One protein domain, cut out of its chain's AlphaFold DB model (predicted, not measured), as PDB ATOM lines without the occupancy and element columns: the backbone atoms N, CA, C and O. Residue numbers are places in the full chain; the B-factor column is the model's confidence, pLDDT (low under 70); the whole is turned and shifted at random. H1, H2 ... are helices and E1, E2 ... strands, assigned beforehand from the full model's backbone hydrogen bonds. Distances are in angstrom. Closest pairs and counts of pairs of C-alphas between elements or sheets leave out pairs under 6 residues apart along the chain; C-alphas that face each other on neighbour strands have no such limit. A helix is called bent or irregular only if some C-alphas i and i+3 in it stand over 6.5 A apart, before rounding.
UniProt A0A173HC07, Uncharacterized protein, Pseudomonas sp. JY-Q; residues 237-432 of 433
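Overview. This is residues 237 to 432 of the 433 residues of an uncharacterized protein of Pseudomonas sp. JY-Q (UniProt A0A173HC07). What does the model look like at first sight? A small parallel sheet, E2 E1 E3 E4, is sandwiched between helix H2 over one face and helix H1 over the other, and beyond it the helices H3, H4 and H5 with long loops make a second, more irregular half. H6 lies near H1 and short H7 lies far from the mean of the C-alphas. What are the parts and the size? The printed part has 196 residues, with seven named helices and four named strands in the order E1 H1 E2 H2 E3 H3 E4 H4 H5 H6 H7; the class is mixed, helices and strands, with 95 residues, under half, in named elements. The whole is compact, with a radius of gyration of the C-alphas of 16.3 A and spans of 44 by 39 by 33 A.

Arrangement. How is the sheet built? E2, residues 263 to 267, and E4, residues 346 to 349, are its edge strands; E1, residues 237 to 241, and E3, residues 291 to 295, are inner strands, and neighbours are parallel. N 264 and O 237 are 2.8 A apart between E2 and E1, N 293 and O 238 are 2.8 A apart between E1 and E3, and N 347 and O 292 are 2.9 A apart between E3 and E4, each within hydrogen-bond range. What is on its faces? H1, residues 243 to 252, is over E2 at a height over the sheet of 7.2 A, slantwise to the strands; its closest C-alphas to E2 are those of Glu 246 and Pro 267, 4.7 A apart. H2, residues 276 to 288, is on the opposite face, over E3 at a height over the sheet of 9.9 A, along the strands at 14 degrees on the local plane; its closest C-alphas to E3 are those of Val 286 and Val 292, 6.5 A apart. These are three layers, helices on both faces of a sheet. Which units join strands and helices? E1, H1, E2 and E3, H3, E4, where H3 is residues 323 to 340, are strand-helix-strand units, each two parallel neighbour strands with a helix between; E2, H2, E3 is a split unit, with E1 between its strands, and the three crossovers are right-handed. How do the other helices stand? H2 and H3 only just touch, with 3 pairs of C-alphas within 8 A, the closest those of Ile 282 and Tyr 340 at 7.5 A, while H4, residues 351 to 362, and H5, residues 380 to 386, form a helical hairpin and only just touch, also with 3 pairs, the closest C-alphas being those of Asn 354 and Tyr 380 at 6.1 A. H6, residues 414 to 425, only grazes the sheet with residues 421 to 425, and is close to H1 but not clearly touching, with Trp 248 and Tyr 417 the closest C-alphas at 6.7 A; H7, residues 429 to 432, touches no helix. Every O i to N i+4 pair is within hydrogen-bond range in H1, H3, H4, H5 and H6, and 7 of 9 are in H2; H7 is too short for such a pair.

Along the chain. Where does the printed part start and end? E1 begins at C-alpha 237, (168.636, 119.765, 122.375), and H7 ends at C-alpha 432, (157.399, 125.593, 115.818). How long are the longer elements? H3 measures 25.5 A from its first C-alpha at (139.862, 118.197, 144.895), H2 18.8 A, H6 16.8 A, H4 16.5 A and H1 13.9 A; among the strands E1 measures 13.5 A.

Size, cuts and confidence. How far does it reach? The two C-alphas farthest apart are those of Trp 288 and Lys 369, 50.0 A. Which links are long, and is there a cut? The links E3 to H3, H4 to H5 and H5 to H6 are long, with 27, 17 and 27 residues, and the printed part has no cut. Where is confidence low? The mean pLDDT of the printed part is 91.0, and residues 431 to 432 are under 70.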
ATOM      1  N   ASN A 237     169.951 119.755 121.760       94.81
ATOM      2  CA  ASN A 237     168.636 119.765 122.375       94.81
ATOM      3  C   ASN A 237     168.663 119.023 123.715       94.81
ATOM      4  O   ASN A 237     169.419 118.070 123.903       94.81
ATOM      5  N   MET A 238     167.801 119.429 124.639       95.31
ATOM      6  CA  MET A 238     167.625 118.812 125.949       95.31
ATOM      7  C   MET A 238     166.225 118.207 126.052       95.31
ATOM      8  O   MET A 238     165.243 118.871 125.743       95.31
ATOM      9  N   ILE A 239     166.114 116.974 126.543       96.06
ATOM     10  CA  ILE A 239     164.857 116.393 127.027       96.06
ATOM     11  C   ILE A 239     164.976 116.239 128.536       96.06
ATOM     12  O   ILE A 239     165.822 115.494 129.030       96.06
ATOM     13  N   VAL A 240     164.094 116.909 129.267       94.75
ATOM     14  CA  VAL A 240     164.087 116.921 130.729       94.75
ATOM     15  C   VAL A 240     162.710 116.545 131.258       94.75
ATOM     16  O   VAL A 240     161.687 116.889 130.669       94.75
ATOM     17  N   GLY A 241     162.651 115.808 132.367       91.00
ATOM     18  CA  GLY A 241     161.362 115.444 132.948       91.00
ATOM     19  C   GLY A 241     161.396 114.407 134.069       91.00
ATOM     20  O   GLY A 241     162.467 114.008 134.527       91.00
ATOM     21  N   PRO A 242     160.211 113.969 134.526       87.19
ATOM     22  CA  PRO A 242     160.016 113.217 135.766       87.19
ATOM     23  C   PRO A 242     160.418 111.734 135.620       87.19
ATOM     24  O   PRO A 242     161.329 111.374 134.876       87.19
ATOM     25  N   SER A 243     159.717 110.829 136.314       85.31
ATOM     26  CA  SER A 243     159.956 109.379 136.266       85.31
ATOM     27  C   SER A 243     159.938 108.789 134.851       85.31
ATOM     28  O   SER A 243     160.605 107.789 134.602       85.31
ATOM     29  N   HIS A 244     159.213 109.398 133.909       89.38
ATOM     30  CA  HIS A 244     159.194 108.960 132.511       89.38
ATOM     31  C   HIS A 244     160.559 109.131 131.847       89.38
ATOM     32  O   HIS A 244     161.003 108.233 131.134       89.38
ATOM     33  N   ILE A 245     161.251 110.233 132.129       93.00
ATOM     34  CA  ILE A 245     162.596 110.477 131.615       93.00
ATOM     35  C   ILE A 245     163.626 109.668 132.401       93.00
ATOM     36  O   ILE A 245     164.521 109.101 131.793       93.00
ATOM     37  N   GLU A 246     163.456 109.492 133.716       90.31
ATOM     38  CA  GLU A 246     164.304 108.591 134.523       90.31
ATOM     39  C   GLU A 246     164.299 107.153 133.983       90.31
ATOM     40  O   GLU A 246     165.342 106.505 133.871       90.31
ATOM     41  N   ARG A 247     163.124 106.647 133.597       91.75
ATOM     42  CA  ARG A 247     162.989 105.315 133.001       91.75
ATOM     43  C   ARG A 247     163.608 105.242 131.613       91.75
ATOM     44  O   ARG A 247     164.330 104.282 131.360       91.75
ATOM     45  N   TRP A 248     163.383 106.239 130.752       93.31
ATOM     46  CA  TRP A 248     164.038 106.292 129.441       93.31
ATOM     47  C   TRP A 248     165.557 106.307 129.597       93.31
ATOM     48  O   TRP A 248     166.251 105.466 129.032       93.31
ATOM     49  N   TYR A 249     166.057 107.195 130.454       90.56
ATOM     50  CA  TYR A 249     167.463 107.303 130.803       90.56
ATOM     51  C   TYR A 249     168.023 105.953 131.263       90.56
ATOM     52  O   TYR A 249     169.038 105.490 130.749       90.56
ATOM     53  N   THR A 250     167.323 105.272 132.173       90.12
ATOM     54  CA  THR A 250     167.715 103.952 132.685       90.12
ATOM     55  C   THR A 250     167.720 102.874 131.602       90.12
ATOM     56  O   THR A 250     168.636 102.050 131.578       90.12
ATOM     57  N   PHE A 251     166.717 102.835 130.720       91.75
ATOM     58  CA  PHE A 251     166.670 101.875 129.614       91.75
ATOM     59  C   PHE A 251     167.784 102.130 128.602       91.75
ATOM     60  O   PHE A 251     168.454 101.183 128.193       91.75
ATOM     61  N   SER A 252     168.052 103.397 128.292       88.56
ATOM     62  CA  SER A 252     169.173 103.797 127.447       88.56
ATOM     63  C   SER A 252     170.514 103.390 128.030       88.56
ATOM     64  O   SER A 252     171.330 102.776 127.348       88.56
ATOM     65  N   GLN A 253     170.699 103.589 129.330       83.56
ATOM     66  CA  GLN A 253     171.898 103.150 130.037       83.56
ATOM     67  C   GLN A 253     172.076 101.625 130.094       83.56
ATOM     68  O   GLN A 253     173.147 101.138 130.453       83.56
ATOM     69  N   LYS A 254     171.033 100.854 129.772       87.56
ATOM     70  CA  LYS A 254     171.071  99.390 129.660       87.56
ATOM     71  C   LYS A 254     171.129  98.905 128.206       87.56
ATOM     72  O   LYS A 254     171.079  97.697 127.998       87.56
ATOM     73  N   GLY A 255     171.195  99.809 127.226       87.38
ATOM     74  CA  GLY A 255     171.159  99.473 125.800       87.38
ATOM     75  C   GLY A 255     169.803  98.952 125.311       87.38
ATOM     76  O   GLY A 255     169.741  98.332 124.259       87.38
ATOM     77  N   ALA A 256     168.724  99.160 126.073       90.19
ATOM     78  CA  ALA A 256     167.390  98.680 125.710       90.19
ATOM     79  C   ALA A 256     166.631  99.645 124.783       90.19
ATOM     80  O   ALA A 256     165.698  99.221 124.116       90.19
ATOM     81  N   VAL A 257     166.987 100.933 124.791       90.50
ATOM     82  CA  VAL A 257     166.421 101.975 123.919       90.50
ATOM     83  C   VAL A 257     167.507 103.006 123.639       90.50
ATOM     84  O   VAL A 257     168.172 103.445 124.571       90.50
ATOM     85  N   GLU A 258     167.682 103.446 122.402       85.31
ATOM     86  CA  GLU A 258     168.642 104.512 122.108       85.31
ATOM     87  C   GLU A 258     168.142 105.894 122.569       85.31
ATOM     88  O   GLU A 258     166.950 106.123 122.810       85.31
ATOM     89  N   ARG A 259     169.077 106.828 122.767       87.25
ATOM     90  CA  ARG A 259     168.720 108.242 122.953       87.25
ATOM     91  C   ARG A 259     168.520 108.852 121.572       87.25
ATOM     92  O   ARG A 259     169.288 108.490 120.687       87.25
ATOM     93  N   PRO A 260     167.575 109.789 121.415       91.12
ATOM     94  CA  PRO A 260     167.407 110.446 120.135       91.12
ATOM     95  C   PRO A 260     168.679 111.208 119.762       91.12
ATOM     96  O   PRO A 260     169.243 111.932 120.593       91.12
ATOM     97  N   GLU A 261     169.137 111.036 118.525       90.00
ATOM     98  CA  GLU A 261     170.326 111.725 118.022       90.00
ATOM     99  C   GLU A 261     170.179 113.251 118.150       90.00
ATOM    100  O   GLU A 261     169.134 113.829 117.855       90.00
ATOM    101  N   GLY A 262     171.228 113.927 118.628       90.75
ATOM    102  CA  GLY A 262     171.208 115.377 118.852       90.75
ATOM    103  C   GLY A 262     170.520 115.822 120.150       90.75
ATOM    104  O   GLY A 262     170.464 117.029 120.410       90.75
ATOM    105  N   TYR A 263     170.060 114.888 120.992       93.31
ATOM    106  CA  TYR A 263     169.440 115.185 122.283       93.31
ATOM    107  C   TYR A 263     170.240 114.649 123.468       93.31
ATOM    108  O   TYR A 263     170.697 113.506 123.500       93.31
ATOM    109  N   HIS A 264     170.320 115.466 124.511       92.75
ATOM    110  CA  HIS A 264     170.705 115.027 125.836       92.75
ATOM    111  C   HIS A 264     169.436 114.726 126.632       92.75
ATOM    112  O   HIS A 264     168.504 115.524 126.652       92.75
ATOM    113  N   VAL A 265     169.384 113.566 127.284       91.75
ATOM    114  CA  VAL A 265     168.229 113.143 128.086       91.75
ATOM    115  C   VAL A 265     168.613 113.249 129.552       91.75
ATOM    116  O   VAL A 265     169.490 112.517 130.009       91.75
ATOM    117  N   TYR A 266     167.953 114.142 130.287       90.25
ATOM    118  CA  TYR A 266     168.305 114.473 131.661       90.25
ATOM    119  C   TYR A 266     167.128 114.241 132.620       90.25
ATOM    120  O   TYR A 266     166.136 114.975 132.592       90.25
ATOM    121  N   PRO A 267     167.191 113.225 133.494       89.44
ATOM    122  CA  PRO A 267     166.080 112.930 134.380       89.44
ATOM    123  C   PRO A 267     166.084 113.808 135.639       89.44
ATOM    124  O   PRO A 267     167.113 114.010 136.285       89.44
ATOM    125  N   ILE A 268     164.897 114.282 136.023       84.62
ATOM    126  CA  ILE A 268     164.643 115.098 137.223       84.62
ATOM    127  C   ILE A 268     163.549 114.439 138.077       84.62
ATOM    128  O   ILE A 268     162.413 114.919 138.172       84.62
ATOM    129  N   PRO A 269     163.840 113.275 138.680       80.06
ATOM    130  CA  PRO A 269     162.813 112.444 139.277       80.06
ATOM    131  C   PRO A 269     162.077 113.170 140.406       80.06
ATOM    132  O   PRO A 269     162.669 113.686 141.360       80.06
ATOM    133  N   ALA A 270     160.748 113.106 140.310       77.62
ATOM    134  CA  ALA A 270     159.804 113.543 141.328       77.62
ATOM    135  C   ALA A 270     159.804 115.043 141.651       77.62
ATOM    136  O   ALA A 270     159.238 115.403 142.675       77.62
ATOM    137  N   LEU A 271     160.398 115.896 140.819       87.25
ATOM    138  CA  LEU A 271     160.365 117.343 141.015       87.25
ATOM    139  C   LEU A 271     159.002 117.919 140.596       87.25
ATOM    140  O   LEU A 271     158.488 117.561 139.533       87.25
ATOM    141  N   SER A 272     158.393 118.759 141.438       90.75
ATOM    142  CA  SER A 272     157.134 119.433 141.104       90.75
ATOM    143  C   SER A 272     157.326 120.466 140.002       90.75
ATOM    144  O   SER A 272     158.387 121.073 139.891       90.75
ATOM    145  N   LEU A 273     156.269 120.718 139.227       93.06
ATOM    146  CA  LEU A 273     156.309 121.691 138.132       93.06
ATOM    147  C   LEU A 273     156.659 123.113 138.610       93.06
ATOM    148  O   LEU A 273     157.287 123.885 137.893       93.06
ATOM    149  N   PHE A 274     156.250 123.423 139.838       92.56
ATOM    150  CA  PHE A 274     156.315 124.739 140.465       92.56
ATOM    151  C   PHE A 274     157.426 124.877 141.523       92.56
ATOM    152  O   PHE A 274     157.364 125.797 142.336       92.56
ATOM    153  N   SER A 275     158.410 123.967 141.564       91.12
ATOM    154  CA  SER A 275     159.560 124.151 142.462       91.12
ATOM    155  C   SER A 275     160.561 125.157 141.894       91.12
ATOM    156  O   SER A 275     160.743 125.252 140.676       91.12
ATOM    157  N   ASP A 276     161.275 125.855 142.778       90.69
ATOM    158  CA  ASP A 276     162.360 126.749 142.370       90.69
ATOM    159  C   ASP A 276     163.495 125.948 141.724       90.69
ATOM    160  O   ASP A 276     164.114 126.395 140.765       90.69
ATOM    161  N   GLN A 277     163.727 124.716 142.179       90.38
ATOM    162  CA  GLN A 277     164.710 123.817 141.575       90.38
ATOM    163  C   GLN A 277     164.411 123.472 140.113       90.38
ATOM    164  O   GLN A 277     165.345 123.410 139.314       90.38
ATOM    165  N   LEU A 278     163.144 123.240 139.739       92.88
ATOM    166  CA  LEU A 278     162.816 123.006 138.333       92.88
ATOM    167  C   LEU A 278     162.994 124.292 137.535       92.88
ATOM    168  O   LEU A 278     163.584 124.249 136.460       92.88
ATOM    169  N   ARG A 279     162.546 125.424 138.087       94.50
ATOM    170  CA  ARG A 279     162.724 126.726 137.446       94.50
ATOM    171  C   ARG A 279     164.190 127.003 137.136       94.50
ATOM    172  O   ARG A 279     164.522 127.234 135.980       94.50
ATOM    173  N   ASN A 280     165.060 126.864 138.130       94.81
ATOM    174  CA  ASN A 280     166.490 127.109 137.980       94.81
ATOM    175  C   ASN A 280     167.143 126.129 136.988       94.81
ATOM    176  O   ASN A 280     168.028 126.523 136.239       94.81
ATOM    177  N   LEU A 281     166.692 124.868 136.928       94.62
ATOM    178  CA  LEU A 281     167.152 123.923 135.904       94.62
ATOM    179  C   LEU A 281     166.714 124.328 134.495       94.62
ATOM    180  O   LEU A 281     167.508 124.212 133.572       94.62
ATOM    181  N   ILE A 282     165.469 124.771 134.306       96.25
ATOM    182  CA  ILE A 282     165.005 125.235 132.992       96.25
ATOM    183  C   ILE A 282     165.778 126.486 132.578       96.25
ATOM    184  O   ILE A 282     166.318 126.498 131.476       96.25
ATOM    185  N   ASP A 283     165.906 127.471 133.471       96.19
ATOM    186  CA  ASP A 283     166.700 128.687 133.247       96.19
ATOM    187  C   ASP A 283     168.162 128.350 132.902       96.19
ATOM    188  O   ASP A 283     168.755 128.967 132.018       96.19
ATOM    189  N   TRP A 284     168.724 127.315 133.534       96.19
ATOM    190  CA  TRP A 284     170.036 126.785 133.180       96.19
ATOM    191  C   TRP A 284     170.052 126.190 131.772       96.19
ATOM    192  O   TRP A 284     170.887 126.546 130.948       96.19
ATOM    193  N   TRP A 285     169.144 125.266 131.460       95.56
ATOM    194  CA  TRP A 285     169.202 124.529 130.201       95.56
ATOM    195  C   TRP A 285     168.946 125.394 128.973       95.56
ATOM    196  O   TRP A 285     169.586 125.156 127.952       95.56
ATOM    197  N   VAL A 286     168.098 126.421 129.068       95.25
ATOM    198  CA  VAL A 286     167.874 127.361 127.953       95.25
ATOM    199  C   VAL A 286     169.101 128.222 127.642       95.25
ATOM    200  O   VAL A 286     169.182 128.812 126.568       95.25
ATOM    201  N   GLU A 287     170.069 128.317 128.560       92.12
ATOM    202  CA  GLU A 287     171.340 128.995 128.298       92.12
ATOM    203  C   GLU A 287     172.279 128.139 127.433       92.12
ATOM    204  O   GLU A 287     173.000 128.708 126.604       92.12
ATOM    205  N   TRP A 288     172.255 126.815 127.616       92.00
ATOM    206  CA  TRP A 288     173.249 125.875 127.081       92.00
ATOM    207  C   TRP A 288     172.757 125.001 125.924       92.00
ATOM    208  O   TRP A 288     173.580 124.417 125.224       92.00
ATOM    209  N   PHE A 289     171.443 124.888 125.733       93.75
ATOM    210  CA  PHE A 289     170.829 124.082 124.680       93.75
ATOM    211  C   PHE A 289     169.954 124.957 123.787       93.75
ATOM    212  O   PHE A 289     169.246 125.840 124.271       93.75
ATOM    213  N   ASP A 290     169.972 124.670 122.486       93.38
ATOM    214  CA  ASP A 290     169.172 125.372 121.480       93.38
ATOM    215  C   ASP A 290     167.677 125.200 121.770       93.38
ATOM    216  O   ASP A 290     166.898 126.144 121.639       93.38
ATOM    217  N   ASN A 291     167.286 123.997 122.204       95.19
ATOM    218  CA  ASN A 291     165.910 123.667 122.555       95.19
ATOM    219  C   ASN A 291     165.827 122.810 123.820       95.19
ATOM    220  O   ASN A 291     166.661 121.932 124.054       95.19
ATOM    221  N   VAL A 292     164.765 123.010 124.601       96.88
ATOM    222  CA  VAL A 292     164.472 122.253 125.823       96.88
ATOM    223  C   VAL A 292     163.055 121.688 125.745       96.88
ATOM    224  O   VAL A 292     162.069 122.415 125.810       96.88
ATOM    225  N   VAL A 293     162.935 120.368 125.647       97.31
ATOM    226  CA  VAL A 293     161.663 119.650 125.740       97.31
ATOM    227  C   VAL A 293     161.417 119.267 127.195       97.31
ATOM    228  O   VAL A 293     162.055 118.359 127.734       97.31
ATOM    229  N   LEU A 294     160.457 119.935 127.828       97.31
ATOM    230  CA  LEU A 294     159.976 119.590 129.159       97.31
ATOM    231  C   LEU A 294     158.858 118.550 129.047       97.31
ATOM    232  O   LEU A 294     157.732 118.853 128.647       97.31
ATOM    233  N   PHE A 295     159.146 117.321 129.470       96.56
ATOM    234  CA  PHE A 295     158.112 116.331 129.752       96.56
ATOM    235  C   PHE A 295     157.361 116.778 130.995       96.56
ATOM    236  O   PHE A 295     157.856 116.625 132.115       96.56
ATOM    237  N   VAL A 296     156.174 117.342 130.785       95.25
ATOM    238  CA  VAL A 296     155.438 117.993 131.862       95.25
ATOM    239  C   VAL A 296     155.071 116.937 132.915       95.25
ATOM    240  O   VAL A 296     154.402 115.944 132.588       95.25
ATOM    241  N   PRO A 297     155.548 117.092 134.167       91.88
ATOM    242  CA  PRO A 297     155.198 116.202 135.258       91.88
ATOM    243  C   PRO A 297     153.704 116.225 135.529       91.88
ATOM    244  O   PRO A 297     152.984 117.150 135.157       91.88
ATOM    245  N   ASP A 298     153.234 115.201 136.233       91.69
ATOM    246  CA  ASP A 298     151.900 115.285 136.790       91.69
ATOM    247  C   ASP A 298     151.776 116.512 137.702       91.69
ATOM    248  O   ASP A 298     152.590 116.683 138.610       91.69
ATOM    249  N   PHE A 299     150.732 117.317 137.504       93.56
ATOM    250  CA  PHE A 299     150.515 118.564 138.249       93.56
ATOM    251  C   PHE A 299     150.445 118.349 139.765       93.56
ATOM    252  O   PHE A 299     150.774 119.241 140.539       93.56
ATOM    253  N   ARG A 300     150.064 117.142 140.200       92.56
ATOM    254  CA  ARG A 300     149.955 116.771 141.617       92.56
ATOM    255  C   ARG A 300     151.294 116.408 142.264       92.56
ATOM    256  O   ARG A 300     151.333 116.145 143.463       92.56
ATOM    257  N   ILE A 301     152.392 116.325 141.508       90.69
ATOM    258  CA  ILE A 301     153.715 116.121 142.106       90.69
ATOM    259  C   ILE A 301     154.046 117.343 142.967       90.69
ATOM    260  O   ILE A 301     153.954 118.476 142.509       90.69
ATOM    261  N   GLY A 302     154.442 117.096 144.215       89.06
ATOM    262  CA  GLY A 302     154.704 118.118 145.222       89.06
ATOM    263  C   GLY A 302     153.466 118.593 145.976       89.06
ATOM    264  O   GLY A 302     153.523 119.643 146.607       89.06
ATOM    265  N   ASN A 303     152.370 117.832 145.955       92.00
ATOM    266  CA  ASN A 303     151.086 118.220 146.545       92.00
ATOM    267  C   ASN A 303     151.105 118.601 148.035       92.00
ATOM    268  O   ASN A 303     150.236 119.336 148.496       92.00
ATOM    269  N   VAL A 304     152.105 118.151 148.791       88.31
ATOM    270  CA  VAL A 304     152.294 118.557 150.195       88.31
ATOM    271  C   VAL A 304     152.872 119.960 150.367       88.31
ATOM    272  O   VAL A 304     152.809 120.500 151.465       88.31
ATOM    273  N   ALA A 305     153.449 120.545 149.315       87.56
ATOM    274  CA  ALA A 305     154.141 121.831 149.372       87.56
ATOM    275  C   ALA A 305     153.297 123.007 148.850       87.56
ATOM    276  O   ALA A 305     153.785 124.132 148.839       87.56
ATOM    277  N   VAL A 306     152.048 122.777 148.422       89.44
ATOM    278  CA  VAL A 306     151.226 123.809 147.754       89.44
ATOM    279  C   VAL A 306     150.910 125.012 148.643       89.44
ATOM    280  O   VAL A 306     150.874 126.136 148.150       89.44
ATOM    281  N   ASP A 307     150.745 124.781 149.946       88.00
ATOM    282  CA  ASP A 307     150.470 125.820 150.947       88.00
ATOM    283  C   ASP A 307     151.747 126.249 151.706       88.00
ATOM    284  O   ASP A 307     151.685 127.028 152.658       88.00
ATOM    285  N   MET A 308     152.923 125.734 151.322       84.38
ATOM    286  CA  MET A 308     154.193 126.083 151.962       84.38
ATOM    287  C   MET A 308     154.803 127.352 151.340       84.38
ATOM    288  O   MET A 308     154.702 127.546 150.127       84.38
ATOM    289  N   PRO A 309     155.512 128.190 152.127       78.69
ATOM    290  CA  PRO A 309     156.241 129.343 151.588       78.69
ATOM    291  C   PRO A 309     157.303 128.947 150.555       78.69
ATOM    292  O   PRO A 309     157.463 129.611 149.537       78.69
ATOM    293  N   VAL A 310     158.004 127.839 150.813       75.00
ATOM    294  CA  VAL A 310     158.962 127.229 149.889       75.00
ATOM    295  C   VAL A 310     158.283 126.032 149.242       75.00
ATOM    296  O   VAL A 310     158.040 125.018 149.898       75.00
ATOM    297  N   LYS A 311     157.991 126.140 147.947       77.62
ATOM    298  CA  LYS A 311     157.206 125.148 147.197       77.62
ATOM    299  C   LYS A 311     158.078 124.021 146.631       77.62
ATOM    300  O   LYS A 311     157.899 123.558 145.509       77.62
ATOM    301  N   GLU A 312     159.037 123.564 147.430       76.81
ATOM    302  CA  GLU A 312     159.946 122.462 147.103       76.81
ATOM    303  C   GLU A 312     159.281 121.119 147.420       76.81
ATOM    304  O   GLU A 312     159.631 120.419 148.371       76.81
ATOM    305  N   GLY A 313     158.255 120.786 146.640       73.69
ATOM    306  CA  GLY A 313     157.522 119.535 146.764       73.69
ATOM    307  C   GLY A 313     158.101 118.444 145.869       73.69
ATOM    308  O   GLY A 313     158.422 118.677 144.703       73.69
ATOM    309  N   ARG A 314     158.179 117.214 146.384       80.19
ATOM    310  CA  ARG A 314     158.419 116.035 145.547       80.19
ATOM    311  C   ARG A 314     157.384 114.956 145.774       80.19
ATOM    312  O   ARG A 314     156.813 114.845 146.857       80.19
ATOM    313  N   LEU A 315     157.234 114.107 144.755       83.88
ATOM    314  CA  LEU A 315     156.330 112.949 144.733       83.88
ATOM    315  C   LEU A 315     154.852 113.337 144.929       83.88
ATOM    316  O   LEU A 315     154.518 114.492 145.151       83.88
ATOM    317  N   ILE A 316     153.956 112.360 144.819       87.69
ATOM    318  CA  ILE A 316     152.533 112.534 145.127       87.69
ATOM    319  C   ILE A 316     152.250 111.799 146.433       87.69
ATOM    320  O   ILE A 316     152.556 110.610 146.556       87.69
ATOM    321  N   LYS A 317     151.657 112.496 147.399       87.31
ATOM    322  CA  LYS A 317     151.224 111.935 148.681       87.31
ATOM    323  C   LYS A 317     149.737 111.667 148.647       87.31
ATOM    324  O   LYS A 317     148.960 112.613 148.606       87.31
ATOM    325  N   GLN A 318     149.355 110.392 148.636       87.88
ATOM    326  CA  GLN A 318     147.963 109.973 148.455       87.88
ATOM    327  C   GLN A 318     147.047 110.561 149.533       87.88
ATOM    328  O   GLN A 318     145.955 111.016 149.227       87.88
ATOM    329  N   GLU A 319     147.537 110.649 150.768       88.44
ATOM    330  CA  GLU A 319     146.838 111.248 151.905       88.44
ATOM    331  C   GLU A 319     146.534 112.747 151.743       88.44
ATOM    332  O   GLU A 319     145.627 113.258 152.391       88.44
ATOM    333  N   ALA A 320     147.275 113.448 150.882       88.12
ATOM    334  CA  ALA A 320     147.079 114.867 150.596       88.12
ATOM    335  C   ALA A 320     146.297 115.106 149.292       88.12
ATOM    336  O   ALA A 320     146.036 116.253 148.941       88.12
ATOM    337  N   VAL A 321     145.921 114.056 148.548       90.25
ATOM    338  CA  VAL A 321     145.147 114.208 147.309       90.25
ATOM    339  C   VAL A 321     143.685 114.499 147.652       90.25
ATOM    340  O   VAL A 321     142.932 113.609 148.039       90.25
ATOM    341  N   SER A 322     143.271 115.748 147.451       93.38
ATOM    342  CA  SER A 322     141.873 116.192 147.479       93.38
ATOM    343  C   SER A 322     141.548 117.002 146.221       93.38
ATOM    344  O   SER A 322     142.448 117.317 145.438       93.38
ATOM    345  N   HIS A 323     140.270 117.327 146.004       92.44
ATOM    346  CA  HIS A 323     139.862 118.197 144.895       92.44
ATOM    347  C   HIS A 323     140.525 119.578 145.010       92.44
ATOM    348  O   HIS A 323     141.305 119.935 144.135       92.44
ATOM    349  N   GLU A 324     140.341 120.261 146.145       94.38
ATOM    350  CA  GLU A 324     140.939 121.575 146.431       94.38
ATOM    351  C   GLU A 324     142.472 121.557 146.302       94.38
ATOM    352  O   GLU A 324     143.074 122.425 145.674       94.38
ATOM    353  N   ASN A 325     143.135 120.541 146.861       94.44
ATOM    354  CA  ASN A 325     144.590 120.434 146.781       94.44
ATOM    355  C   ASN A 325     145.067 120.195 145.335       94.44
ATOM    356  O   ASN A 325     146.083 120.749 144.918       94.44
ATOM    357  N   SER A 326     144.312 119.419 144.550       94.62
ATOM    358  CA  SER A 326     144.611 119.187 143.134       94.62
ATOM    359  C   SER A 326     144.403 120.444 142.283       94.62
ATOM    360  O   SER A 326     145.175 120.651 141.349       94.62
ATOM    361  N   GLU A 327     143.417 121.286 142.607       96.44
ATOM    362  CA  GLU A 327     143.218 122.597 141.973       96.44
ATOM    363  C   GLU A 327     144.396 123.530 142.265       96.44
ATOM    364  O   GLU A 327     145.011 124.039 141.333       96.44
ATOM    365  N   LYS A 328     144.825 123.642 143.530       95.94
ATOM    366  CA  LYS A 328     146.020 124.426 143.898       95.94
ATOM    367  C   LYS A 328     147.275 123.955 143.159       95.94
ATOM    368  O   LYS A 328     148.048 124.764 142.651       95.94
ATOM    369  N   CYS A 329     147.487 122.639 143.090       95.81
ATOM    370  CA  CYS A 329     148.558 122.032 142.300       95.81
ATOM    371  C   CYS A 329     148.489 122.442 140.822       95.81
ATOM    372  O   CYS A 329     149.518 122.749 140.217       95.81
ATOM    373  N   TYR A 330     147.287 122.430 140.245       96.62
ATOM    374  CA  TYR A 330     147.066 122.802 138.856       96.62
ATOM    375  C   TYR A 330     147.365 124.283 138.617       96.62
ATOM    376  O   TYR A 330     148.175 124.588 137.746       96.62
ATOM    377  N   ASP A 331     146.837 125.180 139.449       96.81
ATOM    378  CA  ASP A 331     147.066 126.625 139.353       96.81
ATOM    379  C   ASP A 331     148.549 126.989 139.465       96.81
ATOM    380  O   ASP A 331     149.074 127.764 138.662       96.81
ATOM    381  N   LEU A 332     149.260 126.394 140.429       96.38
ATOM    382  CA  LEU A 332     150.707 126.570 140.564       96.38
ATOM    383  C   LEU A 332     151.459 126.026 139.350       96.38
ATOM    384  O   LEU A 332     152.432 126.629 138.897       96.38
ATOM    385  N   GLY A 333     151.009 124.897 138.806       96.31
ATOM    386  CA  GLY A 333     151.570 124.345 137.584       96.31
ATOM    387  C   GLY A 333     151.350 125.248 136.371       96.31
ATOM    388  O   GLY A 333     152.282 125.423 135.595       96.31
ATOM    389  N   LEU A 334     150.176 125.871 136.226       97.75
ATOM    390  CA  LEU A 334     149.911 126.846 135.164       97.75
ATOM    391  C   LEU A 334     150.807 128.081 135.300       97.75
ATOM    392  O   LEU A 334     151.402 128.500 134.315       97.75
ATOM    393  N   GLN A 335     150.986 128.613 136.514       97.00
ATOM    394  CA  GLN A 335     151.917 129.725 136.761       97.00
ATOM    395  C   GLN A 335     153.353 129.372 136.350       97.00
ATOM    396  O   GLN A 335     154.064 130.197 135.775       97.00
ATOM    397  N   ALA A 336     153.785 128.141 136.626       96.69
ATOM    398  CA  ALA A 336     155.098 127.660 136.216       96.69
ATOM    399  C   ALA A 336     155.203 127.492 134.690       96.69
ATOM    400  O   ALA A 336     156.177 127.947 134.098       96.69
ATOM    401  N   LEU A 337     154.193 126.910 134.033       97.88
ATOM    402  CA  LEU A 337     154.161 126.796 132.571       97.88
ATOM    403  C   LEU A 337     154.141 128.168 131.886       97.88
ATOM    404  O   LEU A 337     154.877 128.347 130.923       97.88
ATOM    405  N   ASP A 338     153.394 129.143 132.412       97.88
ATOM    406  CA  ASP A 338     153.396 130.530 131.925       97.88
ATOM    407  C   ASP A 338     154.789 131.173 132.039       97.88
ATOM    408  O   ASP A 338     155.190 131.984 131.200       97.88
ATOM    409  N   TYR A 339     155.549 130.834 133.086       97.69
ATOM    410  CA  TYR A 339     156.936 131.272 133.214       97.69
ATOM    411  C   TYR A 339     157.825 130.604 132.158       97.69
ATOM    412  O   TYR A 339     158.554 131.304 131.456       97.69
ATOM    413  N   TYR A 340     157.745 129.279 132.004       97.56
ATOM    414  CA  TYR A 340     158.582 128.536 131.057       97.56
ATOM    415  C   TYR A 340     158.277 128.876 129.595       97.56
ATOM    416  O   TYR A 340     159.194 128.915 128.779       97.56
ATOM    417  N   SER A 341     157.023 129.192 129.259       96.25
ATOM    418  CA  SER A 341     156.612 129.553 127.896       96.25
ATOM    419  C   SER A 341     157.162 130.899 127.417       96.25
ATOM    420  O   SER A 341     157.029 131.224 126.241       96.25
ATOM    421  N   LYS A 342     157.794 131.692 128.296       95.31
ATOM    422  CA  LYS A 342     158.522 132.912 127.899       95.31
ATOM    423  C   LYS A 342     159.739 132.597 127.031       95.31
ATOM    424  O   LYS A 342     160.170 133.445 126.254       95.31
ATOM    425  N   TYR A 343     160.294 131.395 127.171       95.25
ATOM    426  CA  TYR A 343     161.400 130.918 126.359       95.25
ATOM    427  C   TYR A 343     160.851 130.227 125.113       95.25
ATOM    428  O   TYR A 343     160.264 129.150 125.196       95.25
ATOM    429  N   SER A 344     161.078 130.814 123.937       93.25
ATOM    430  CA  SER A 344     160.653 130.219 122.659       93.25
ATOM    431  C   SER A 344     161.297 128.853 122.385       93.25
ATOM    432  O   SER A 344     160.714 128.032 121.673       93.25
ATOM    433  N   SER A 345     162.473 128.605 122.976       93.69
ATOM    434  CA  SER A 345     163.221 127.344 122.927       93.69
ATOM    435  C   SER A 345     162.638 126.240 123.815       93.69
ATOM    436  O   SER A 345     163.025 125.079 123.672       93.69
ATOM    437  N   VAL A 346     161.714 126.557 124.731       96.94
ATOM    438  CA  VAL A 346     161.081 125.558 125.599       96.94
ATOM    439  C   VAL A 346     159.809 125.032 124.946       96.94
ATOM    440  O   VAL A 346     158.901 125.797 124.618       96.94
ATOM    441  N   LYS A 347     159.716 123.706 124.812       96.44
ATOM    442  CA  LYS A 347     158.506 123.013 124.359       96.44
ATOM    443  C   LYS A 347     158.001 122.023 125.401       96.44
ATOM    444  O   LYS A 347     158.771 121.314 126.043       96.44
ATOM    445  N   PHE A 348     156.689 121.944 125.546       97.38
ATOM    446  CA  PHE A 348     155.995 121.068 126.471       97.38
ATOM    447  C   PHE A 348     155.600 119.768 125.788       97.38
ATOM    448  O   PHE A 348     155.071 119.754 124.675       97.38
ATOM    449  N   TRP A 349     155.825 118.670 126.501       96.25
ATOM    450  CA  TRP A 349     155.416 117.330 126.113       96.25
ATOM    451  C   TRP A 349     154.514 116.730 127.199       96.25
ATOM    452  O   TRP A 349     154.974 116.241 128.234       96.25
ATOM    453  N   PHE A 350     153.199 116.767 126.978       95.25
ATOM    454  CA  PHE A 350     152.175 116.397 127.968       95.25
ATOM    455  C   PHE A 350     151.834 114.896 127.981       95.25
ATOM    456  O   PHE A 350     150.663 114.510 128.004       95.25
ATOM    457  N   TRP A 351     152.844 114.022 128.017       94.00
ATOM    458  CA  TRP A 351     152.622 112.567 128.032       94.00
ATOM    459  C   TRP A 351     151.736 112.105 129.194       94.00
ATOM    460  O   TRP A 351     150.771 111.368 128.995       94.00
ATOM    461  N   CYS A 352     152.055 112.562 130.413       90.00
ATOM    462  CA  CYS A 352     151.328 112.180 131.624       90.00
ATOM    463  C   CYS A 352     149.840 112.519 131.514       90.00
ATOM    464  O   CYS A 352     148.993 111.731 131.928       90.00
ATOM    465  N   LEU A 353     149.534 113.704 130.986       91.25
ATOM    466  CA  LEU A 353     148.182 114.239 130.974       91.25
ATOM    467  C   LEU A 353     147.329 113.588 129.891       91.25
ATOM    468  O   LEU A 353     146.255 113.081 130.201       91.25
ATOM    469  N   ASN A 354     147.844 113.523 128.659       91.94
ATOM    470  CA  ASN A 354     147.157 112.868 127.549       91.94
ATOM    471  C   ASN A 354     146.861 111.400 127.876       91.94
ATOM    472  O   ASN A 354     145.738 110.933 127.713       91.94
ATOM    473  N   GLY A 355     147.846 110.674 128.418       91.44
ATOM    474  CA  GLY A 355     147.628 109.277 128.773       91.44
ATOM    475  C   GLY A 355     146.643 109.082 129.928       91.44
ATOM    476  O   GLY A 355     145.915 108.093 129.945       91.44
ATOM    477  N   ARG A 356     146.558 110.027 130.872       89.94
ATOM    478  CA  ARG A 356     145.538 109.998 131.933       89.94
ATOM    479  C   ARG A 356     144.146 110.317 131.426       89.94
ATOM    480  O   ARG A 356     143.195 109.717 131.910       89.94
ATOM    481  N   GLU A 357     144.027 111.252 130.494       92.12
ATOM    482  CA  GLU A 357     142.765 111.558 129.830       92.12
ATOM    483  C   GLU A 357     142.214 110.318 129.124       92.12
ATOM    484  O   GLU A 357     141.099 109.889 129.419       92.12
ATOM    485  N   GLU A 358     143.035 109.665 128.298       90.62
ATOM    486  CA  GLU A 358     142.656 108.421 127.627       90.62
ATOM    487  C   GLU A 358     142.337 107.304 128.634       90.62
ATOM    488  O   GLU A 358     141.319 106.622 128.518       90.62
ATOM    489  N   PHE A 359     143.156 107.145 129.679       88.62
ATOM    490  CA  PHE A 359     142.902 106.158 130.729       88.62
ATOM    491  C   PHE A 359     141.576 106.418 131.461       88.62
ATOM    492  O   PHE A 359     140.842 105.476 131.756       88.62
ATOM    493  N   ASN A 360     141.233 107.678 131.740       90.75
ATOM    494  CA  ASN A 360     139.951 108.027 132.345       90.75
ATOM    495  C   ASN A 360     138.782 107.692 131.411       90.75
ATOM    496  O   ASN A 360     137.817 107.081 131.863       90.75
ATOM    497  N   GLN A 361     138.887 108.030 130.123       89.81
ATOM    498  CA  GLN A 361     137.863 107.721 129.121       89.81
ATOM    499  C   GLN A 361     137.626 106.212 128.994       89.81
ATOM    500  O   GLN A 361     136.480 105.765 129.043       89.81
ATOM    501  N   LEU A 362     138.695 105.409 128.924       86.75
ATOM    502  CA  LEU A 362     138.608 103.943 128.850       86.75
ATOM    503  C   LEU A 362     137.915 103.322 130.071       86.75
ATOM    504  O   LEU A 362     137.250 102.297 129.944       86.75
ATOM    505  N   ASN A 363     138.050 103.947 131.242       88.94
ATOM    506  CA  ASN A 363     137.393 103.518 132.477       88.94
ATOM    507  C   ASN A 363     136.039 104.209 132.714       88.94
ATOM    508  O   ASN A 363     135.468 104.069 133.791       88.94
ATOM    509  N   SER A 364     135.515 104.946 131.728       90.56
ATOM    510  CA  SER A 364     134.261 105.709 131.833       90.56
ATOM    511  C   SER A 364     134.237 106.739 132.976       90.56
ATOM    512  O   SER A 364     133.174 107.101 133.481       90.56
ATOM    513  N   ASN A 365     135.405 107.247 133.376       91.56
ATOM    514  CA  ASN A 365     135.528 108.309 134.369       91.56
ATOM    515  C   ASN A 365     135.293 109.680 133.721       91.56
ATOM    516  O   ASN A 365     135.779 109.948 132.623       91.56
ATOM    517  N   TYR A 366     134.613 110.576 134.443       92.44
ATOM    518  CA  TYR A 366     134.372 111.971 134.034       92.44
ATOM    519  C   TYR A 366     133.621 112.140 132.701       92.44
ATOM    520  O   TYR A 366     133.760 113.160 132.024       92.44
ATOM    521  N   LEU A 367     132.814 111.147 132.322       90.88
ATOM    522  CA  LEU A 367     131.882 111.264 131.205       90.88
ATOM    523  C   LEU A 367     130.589 111.933 131.680       90.88
ATOM    524  O   LEU A 367     130.024 111.568 132.714       90.88
ATOM    525  N   ASN A 368     130.105 112.912 130.920       90.06
ATOM    526  CA  ASN A 368     128.775 113.469 131.130       90.06
ATOM    527  C   ASN A 368     127.685 112.494 130.623       90.06
ATOM    528  O   ASN A 368     127.977 111.435 130.067       90.06
ATOM    529  N   LYS A 369     126.406 112.864 130.782       87.75
ATOM    530  CA  LYS A 369     125.263 112.038 130.341       87.75
ATOM    531  C   LYS A 369     125.249 111.740 128.832       87.75
ATOM    532  O   LYS A 369     124.655 110.746 128.434       87.75
ATOM    533  N   ASP A 370     125.921 112.563 128.026       89.69
ATOM    534  CA  ASP A 370     126.041 112.409 126.571       89.69
ATOM    535  C   ASP A 370     127.308 111.630 126.163       89.69
ATOM    536  O   ASP A 370     127.640 111.562 124.980       89.69
ATOM    537  N   GLY A 371     128.063 111.087 127.127       87.06
ATOM    538  CA  GLY A 371     129.319 110.376 126.881       87.06
ATOM    539  C   GLY A 371     130.510 111.281 126.546       87.06
ATOM    540  O   GLY A 371     131.556 110.781 126.143       87.06
ATOM    541  N   LYS A 372     130.391 112.606 126.711       90.44
ATOM    542  CA  LYS A 372     131.503 113.547 126.506       90.44
ATOM    543  C   LYS A 372     132.379 113.616 127.752       90.44
ATOM    544  O   LYS A 372     131.880 113.851 128.852       90.44
ATOM    545  N   TYR A 373     133.683 113.457 127.562       93.38
ATOM    546  CA  TYR A 373     134.679 113.570 128.622       93.38
ATOM    547  C   TYR A 373     134.933 115.028 129.015       93.38
ATOM    548  O   TYR A 373     135.118 115.880 128.145       93.38
ATOM    549  N   ARG A 374     134.987 115.302 130.322       93.88
ATOM    550  CA  ARG A 374     135.513 116.557 130.871       93.88
ATOM    551  C   ARG A 374     136.008 116.336 132.291       93.88
ATOM    552  O   ARG A 374     135.207 116.129 133.201       93.88
ATOM    553  N   HIS A 375     137.316 116.409 132.498       93.81
ATOM    554  CA  HIS A 375     137.870 116.329 133.841       93.81
ATOM    555  C   HIS A 375     137.654 117.666 134.581       93.81
ATOM    556  O   HIS A 375     137.747 118.734 133.969       93.81
ATOM    557  N   PRO A 376     137.319 117.632 135.887       93.00
ATOM    558  CA  PRO A 376     136.841 118.812 136.610       93.00
ATOM    559  C   PRO A 376     137.887 119.919 136.791       93.00
ATOM    560  O   PRO A 376     137.506 121.061 136.993       93.00
ATOM    561  N   ILE A 377     139.181 119.585 136.729       93.62
ATOM    562  CA  ILE A 377     140.278 120.527 137.028       93.62
ATOM    563  C   ILE A 377     141.069 120.920 135.777       93.62
ATOM    564  O   ILE A 377     141.561 122.031 135.670       93.62
ATOM    565  N   TRP A 378     141.233 119.997 134.836       93.69
ATOM    566  CA  TRP A 378     142.153 120.144 133.712       93.69
ATOM    567  C   TRP A 378     141.600 119.364 132.535       93.69
ATOM    568  O   TRP A 378     141.009 118.312 132.749       93.69
ATOM    569  N   ASN A 379     141.817 119.832 131.312       93.44
ATOM    570  CA  ASN A 379     141.508 119.083 130.096       93.44
ATOM    571  C   ASN A 379     142.653 119.278 129.111       93.44
ATOM    572  O   ASN A 379     143.199 120.379 129.003       93.44
ATOM    573  N   TYR A 380     143.049 118.219 128.406       92.19
ATOM    574  CA  TYR A 380     144.247 118.281 127.578       92.19
ATOM    575  C   TYR A 380     144.134 119.325 126.455       92.19
ATOM    576  O   TYR A 380     145.075 120.085 126.229       92.19
ATOM    577  N   SER A 381     142.962 119.440 125.824       92.56
ATOM    578  CA  SER A 381     142.699 120.450 124.789       92.56
ATOM    579  C   SER A 381     142.856 121.887 125.294       92.56
ATOM    580  O   SER A 381     143.419 122.714 124.590       92.56
ATOM    581  N   GLU A 382     142.427 122.178 126.527       94.81
ATOM    582  CA  GLU A 382     142.515 123.527 127.110       94.81
ATOM    583  C   GLU A 382     143.984 123.958 127.298       94.81
ATOM    584  O   GLU A 382     144.323 125.126 127.106       94.81
ATOM    585  N   LEU A 383     144.884 123.016 127.616       94.88
ATOM    586  CA  LEU A 383     146.323 123.293 127.690       94.88
ATOM    587  C   LEU A 383     146.966 123.473 126.314       94.88
ATOM    588  O   LEU A 383     147.867 124.298 126.180       94.88
ATOM    589  N   LEU A 384     146.520 122.715 125.309       92.88
ATOM    590  CA  LEU A 384     146.998 122.874 123.936       92.88
ATOM    591  C   LEU A 384     146.617 124.235 123.361       92.88
ATOM    592  O   LEU A 384     147.455 124.875 122.733       92.88
ATOM    593  N   ASP A 385     145.399 124.700 123.633       94.62
ATOM    594  CA  ASP A 385     144.953 126.024 123.206       94.62
ATOM    595  C   ASP A 385     145.738 127.131 123.933       94.62
ATOM    596  O   ASP A 385     146.202 128.083 123.306       94.62
ATOM    597  N   ARG A 386     145.952 126.991 125.252       95.94
ATOM    598  CA  ARG A 386     146.692 127.981 126.056       95.94
ATOM    599  C   ARG A 386     148.171 128.076 125.678       95.94
ATOM    600  O   ARG A 386     148.716 129.176 125.635       95.94
ATOM    601  N   TYR A 387     148.821 126.942 125.429       95.69
ATOM    602  CA  TYR A 387     150.262 126.852 125.178       95.69
ATOM    603  C   TYR A 387     150.576 126.408 123.748       95.69
ATOM    604  O   TYR A 387     151.555 125.692 123.533       95.69
ATOM    605  N   TYR A 388     149.765 126.834 122.777       92.50
ATOM    606  CA  TYR A 388     149.844 126.409 121.376       92.50
ATOM    607  C   TYR A 388     151.265 126.498 120.796       92.50
ATOM    608  O   TYR A 388     151.804 125.508 120.312       92.50
ATOM    609  N   PHE A 389     151.928 127.652 120.938       91.00
ATOM    610  CA  PHE A 389     153.295 127.864 120.435       91.00
ATOM    611  C   PHE A 389     154.372 127.122 121.233       91.00
ATOM    612  O   PHE A 389     155.464 126.861 120.727       91.00
ATOM    613  N   SER A 390     154.087 126.772 122.485       94.38
ATOM    614  CA  SER A 390     155.037 126.127 123.391       94.38
ATOM    615  C   SER A 390     154.778 124.634 123.540       94.38
ATOM    616  O   SER A 390     155.399 124.025 124.396       94.38
ATOM    617  N   THR A 391     153.897 124.009 122.753       95.19
ATOM    618  CA  THR A 391     153.540 122.594 122.938       95.19
ATOM    619  C   THR A 391     153.758 121.774 121.680       95.19
ATOM    620  O   THR A 391     153.350 122.157 120.589       95.19
ATOM    621  N   ILE A 392     154.354 120.593 121.848       93.75
ATOM    622  CA  ILE A 392     154.342 119.548 120.826       93.75
ATOM    623  C   ILE A 392     153.083 118.708 121.072       93.75
ATOM    624  O   ILE A 392     153.014 117.980 122.066       93.75
ATOM    625  N   ASP A 393     152.064 118.836 120.212       92.06
ATOM    626  CA  ASP A 393     150.826 118.053 120.345       92.06
ATOM    627  C   ASP A 393     151.114 116.576 120.062       92.06
ATOM    628  O   ASP A 393     151.364 116.159 118.928       92.06
ATOM    629  N   ILE A 394     151.070 115.765 121.115       91.44
ATOM    630  CA  ILE A 394     151.457 114.362 121.025       91.44
ATOM    631  C   ILE A 394     150.419 113.531 120.257       91.44
ATOM    632  O   ILE A 394     150.758 112.466 119.744       91.44
ATOM    633  N   ARG A 395     149.175 114.009 120.111       89.69
ATOM    634  CA  ARG A 395     148.117 113.301 119.361       89.69
ATOM    635  C   ARG A 395     148.429 113.202 117.874       89.69
ATOM    636  O   ARG A 395     147.979 112.267 117.226       89.69
ATOM    637  N   ALA A 396     149.255 114.108 117.348       90.69
ATOM    638  CA  ALA A 396     149.753 114.018 115.978       90.69
ATOM    639  C   ALA A 396     150.632 112.773 115.748       90.69
ATOM    640  O   ALA A 396     150.813 112.341 114.612       90.69
ATOM    641  N   TYR A 397     151.173 112.186 116.822       92.38
ATOM    642  CA  TYR A 397     152.113 111.071 116.749       92.38
ATOM    643  C   TYR A 397     151.579 109.781 117.374       92.38
ATOM    644  O   TYR A 397     152.048 108.692 117.032       92.38
ATOM    645  N   PHE A 398     150.620 109.868 118.294       91.88
ATOM    646  CA  PHE A 398     150.080 108.727 119.027       91.88
ATOM    647  C   PHE A 398     148.554 108.686 118.909       91.88
ATOM    648  O   PHE A 398     147.870 109.506 119.509       91.88
ATOM    649  N   GLU A 399     148.030 107.692 118.186       87.69
ATOM    650  CA  GLU A 399     146.582 107.440 118.095       87.69
ATOM    651  C   GLU A 399     145.985 106.983 119.436       87.69
ATOM    652  O   GLU A 399     144.844 107.303 119.754       87.69
ATOM    653  N   SER A 400     146.755 106.222 120.222       87.88
ATOM    654  CA  SER A 400     146.377 105.715 121.544       87.88
ATOM    655  C   SER A 400     147.626 105.394 122.367       87.88
ATOM    656  O   SER A 400     148.633 104.914 121.831       87.88
ATOM    657  N   VAL A 401     147.567 105.618 123.682       86.56
ATOM    658  CA  VAL A 401     148.624 105.248 124.635       86.56
ATOM    659  C   VAL A 401     148.432 103.854 125.238       86.56
ATOM    660  O   VAL A 401     149.342 103.352 125.896       86.56
ATOM    661  N   ARG A 402     147.279 103.200 125.034       84.88
ATOM    662  CA  ARG A 402     146.878 101.973 125.754       84.88
ATOM    663  C   ARG A 402     147.905 100.840 125.693       84.88
ATOM    664  O   ARG A 402     148.162 100.194 126.704       84.88
ATOM    665  N   HIS A 403     148.497 100.599 124.524       89.12
ATOM    666  CA  HIS A 403     149.522  99.560 124.320       89.12
ATOM    667  C   HIS A 403     150.956 100.073 124.514       89.12
ATOM    668  O   HIS A 403     151.926  99.337 124.340       89.12
ATOM    669  N   LEU A 404     151.091 101.349 124.864       92.00
ATOM    670  CA  LEU A 404     152.355 102.056 125.013       92.00
ATOM    671  C   LEU A 404     152.689 102.351 126.474       92.00
ATOM    672  O   LEU A 404     153.734 102.939 126.734       92.00
ATOM    673  N   ILE A 405     151.850 101.916 127.418       91.81
ATOM    674  CA  ILE A 405     152.060 102.073 128.859       91.81
ATOM    675  C   ILE A 405     152.129 100.720 129.573       91.81
ATOM    676  O   ILE A 405     151.518  99.749 129.135       91.81
ATOM    677  N   VAL A 406     152.870 100.654 130.682       90.12
ATOM    678  CA  VAL A 406     153.043  99.417 131.475       90.12
ATOM    679  C   VAL A 406     152.268  99.401 132.793       90.12
ATOM    680  O   VAL A 406     152.170  98.351 133.423       90.12
ATOM    681  N   ASP A 407     151.741 100.542 133.241       86.50
ATOM    682  CA  ASP A 407     150.999 100.662 134.497       86.50
ATOM    683  C   ASP A 407     150.051 101.879 134.507       86.50
ATOM    684  O   ASP A 407     150.069 102.721 133.608       86.50
ATOM    685  N   GLY A 408     149.228 101.990 135.556       80.06
ATOM    686  CA  GLY A 408     148.286 103.103 135.747       80.06
ATOM    687  C   GLY A 408     148.935 104.458 136.061       80.06
ATOM    688  O   GLY A 408     148.232 105.459 136.166       80.06
ATOM    689  N   SER A 409     150.265 104.520 136.205       82.88
ATOM    690  CA  SER A 409     151.004 105.790 136.268       82.88
ATOM    691  C   SER A 409     151.411 106.294 134.881       82.88
ATOM    692  O   SER A 409     152.050 107.340 134.795       82.88
ATOM    693  N   ILE A 410     150.996 105.604 133.808       89.62
ATOM    694  CA  ILE A 410     151.252 105.970 132.407       89.62
ATOM    695  C   ILE A 410     152.752 105.868 132.062       89.62
ATOM    696  O   ILE A 410     153.260 106.571 131.188       89.62
ATOM    697  N   HIS A 411     153.493 104.974 132.730       91.62
ATOM    698  CA  HIS A 411     154.897 104.744 132.386       91.62
ATOM    699  C   HIS A 411     155.022 104.135 130.980       91.62
ATOM    700  O   HIS A 411     154.427 103.080 130.749       91.62
ATOM    701  N   PRO A 412     155.818 104.729 130.068       93.94
ATOM    702  CA  PRO A 412     155.989 104.200 128.719       93.94
ATOM    703  C   PRO A 412     156.630 102.804 128.667       93.94
ATOM    704  O   PRO A 412     157.482 102.450 129.494       93.94
ATOM    705  N   THR A 413     156.248 102.019 127.659       94.75
ATOM    706  CA  THR A 413     156.937 100.786 127.249       94.75
ATOM    707  C   THR A 413     158.250 101.107 126.524       94.75
ATOM    708  O   THR A 413     158.464 102.225 126.063       94.75
ATOM    709  N   VAL A 414     159.125 100.106 126.365       94.69
ATOM    710  CA  VAL A 414     160.346 100.210 125.536       94.69
ATOM    711  C   VAL A 414     160.003 100.662 124.110       94.69
ATOM    712  O   VAL A 414     160.534 101.667 123.653       94.69
ATOM    713  N   ALA A 415     159.025 100.013 123.468       94.38
ATOM    714  CA  ALA A 415     158.562 100.373 122.123       94.38
ATOM    715  C   ALA A 415     158.023 101.813 122.034       94.38
ATOM    716  O   ALA A 415     158.162 102.485 121.012       94.38
ATOM    717  N   CYS A 416     157.411 102.318 123.109       95.19
ATOM    718  CA  CYS A 416     156.974 103.705 123.168       95.19
ATOM    719  C   CYS A 416     158.159 104.677 123.171       95.19
ATOM    720  O   CYS A 416     158.139 105.649 122.416       95.19
ATOM    721  N   TYR A 417     159.204 104.400 123.954       96.12
ATOM    722  CA  TYR A 417     160.411 105.226 123.952       96.12
ATOM    723  C   TYR A 417     161.153 105.183 122.614       96.12
ATOM    724  O   TYR A 417     161.604 106.225 122.152       96.12
ATOM    725  N   GLU A 418     161.226 104.026 121.951       95.12
ATOM    726  CA  GLU A 418     161.783 103.929 120.592       95.12
ATOM    727  C   GLU A 418     161.006 104.809 119.605       95.12
ATOM    728  O   GLU A 418     161.593 105.505 118.779       95.12
ATOM    729  N   LYS A 419     159.673 104.823 119.710       95.31
ATOM    730  CA  LYS A 419     158.830 105.703 118.898       95.31
ATOM    731  C   LYS A 419     159.064 107.180 119.228       95.31
ATOM    732  O   LYS A 419     159.178 107.980 118.307       95.31
ATOM    733  N   MET A 420     159.163 107.541 120.510       95.56
ATOM    734  CA  MET A 420     159.511 108.903 120.936       95.56
ATOM    735  C   MET A 420     160.869 109.340 120.380       95.56
ATOM    736  O   MET A 420     160.965 110.453 119.874       95.56
ATOM    737  N   ALA A 421     161.887 108.473 120.417       94.62
ATOM    738  CA  ALA A 421     163.212 108.768 119.873       94.62
ATOM    739  C   ALA A 421     163.126 109.188 118.396       94.62
ATOM    740  O   ALA A 421     163.537 110.292 118.046       94.62
ATOM    741  N   ARG A 422     162.457 108.375 117.568       94.38
ATOM    742  CA  ARG A 422     162.266 108.657 116.134       94.38
ATOM    743  C   ARG A 422     161.499 109.953 115.875       94.38
ATOM    744  O   ARG A 422     161.779 110.650 114.905       94.38
ATOM    745  N   ILE A 423     160.518 110.274 116.723       94.19
ATOM    746  CA  ILE A 423     159.771 111.536 116.620       94.19
ATOM    747  C   ILE A 423     160.711 112.719 116.841       94.19
ATOM    748  O   ILE A 423     160.683 113.650 116.046       94.19
ATOM    749  N   PHE A 424     161.538 112.682 117.888       94.44
ATOM    750  CA  PHE A 424     162.460 113.776 118.197       94.44
ATOM    751  C   PHE A 424     163.577 113.926 117.161       94.44
ATOM    752  O   PHE A 424     163.927 115.056 116.823       94.44
ATOM    753  N   GLU A 425     164.102 112.823 116.628       91.31
ATOM    754  CA  GLU A 425     165.092 112.826 115.539       91.31
ATOM    755  C   GLU A 425     164.534 113.447 114.255       91.31
ATOM    756  O   GLU A 425     165.213 114.221 113.587       91.31
ATOM    757  N   GLY A 426     163.273 113.150 113.930       88.62
ATOM    758  CA  GLY A 426     162.576 113.725 112.780       88.62
ATOM    759  C   GLY A 426     161.910 115.078 113.047       88.62
ATOM    760  O   GLY A 426     161.191 115.570 112.175       88.62
ATOM    761  N   PHE A 427     162.074 115.662 114.239       89.44
ATOM    762  CA  PHE A 427     161.330 116.856 114.630       89.44
ATOM    763  C   PHE A 427     161.897 118.117 113.971       89.44
ATOM    764  O   PHE A 427     163.051 118.496 114.174       89.44
ATOM    765  N   ASP A 428     161.053 118.799 113.201       85.00
ATOM    766  CA  ASP A 428     161.414 120.026 112.500       85.00
ATOM    767  C   ASP A 428     161.170 121.252 113.386       85.00
ATOM    768  O   ASP A 428     160.076 121.824 113.427       85.00
ATOM    769  N   TRP A 429     162.225 121.670 114.082       83.62
ATOM    770  CA  TRP A 429     162.209 122.828 114.971       83.62
ATOM    771  C   TRP A 429     161.829 124.142 114.268       83.62
ATOM    772  O   TRP A 429     161.272 125.028 114.916       83.62
ATOM    773  N   SER A 430     162.026 124.257 112.947       72.94
ATOM    774  CA  SER A 430     161.680 125.469 112.184       72.94
ATOM    775  C   SER A 430     160.172 125.706 112.051       72.94
ATOM    776  O   SER A 430     159.743 126.838 111.848       72.94
ATOM    777  N   LYS A 431     159.353 124.659 112.215       65.81
ATOM    778  CA  LYS A 431     157.884 124.719 112.101       65.81
ATOM    779  C   LYS A 431     157.172 125.050 113.412       65.81
ATOM    780  O   LYS A 431     155.948 125.005 113.467       65.81
ATOM    781  N   THR A 432     157.929 125.341 114.468       59.75
ATOM    782  CA  THR A 432     157.399 125.593 115.818       59.75
ATOM    783  C   THR A 432     157.516 127.048 116.273       59.75
ATOM    784  O   THR A 432     157.327 127.320 117.464       59.75
TER     785      THR A 432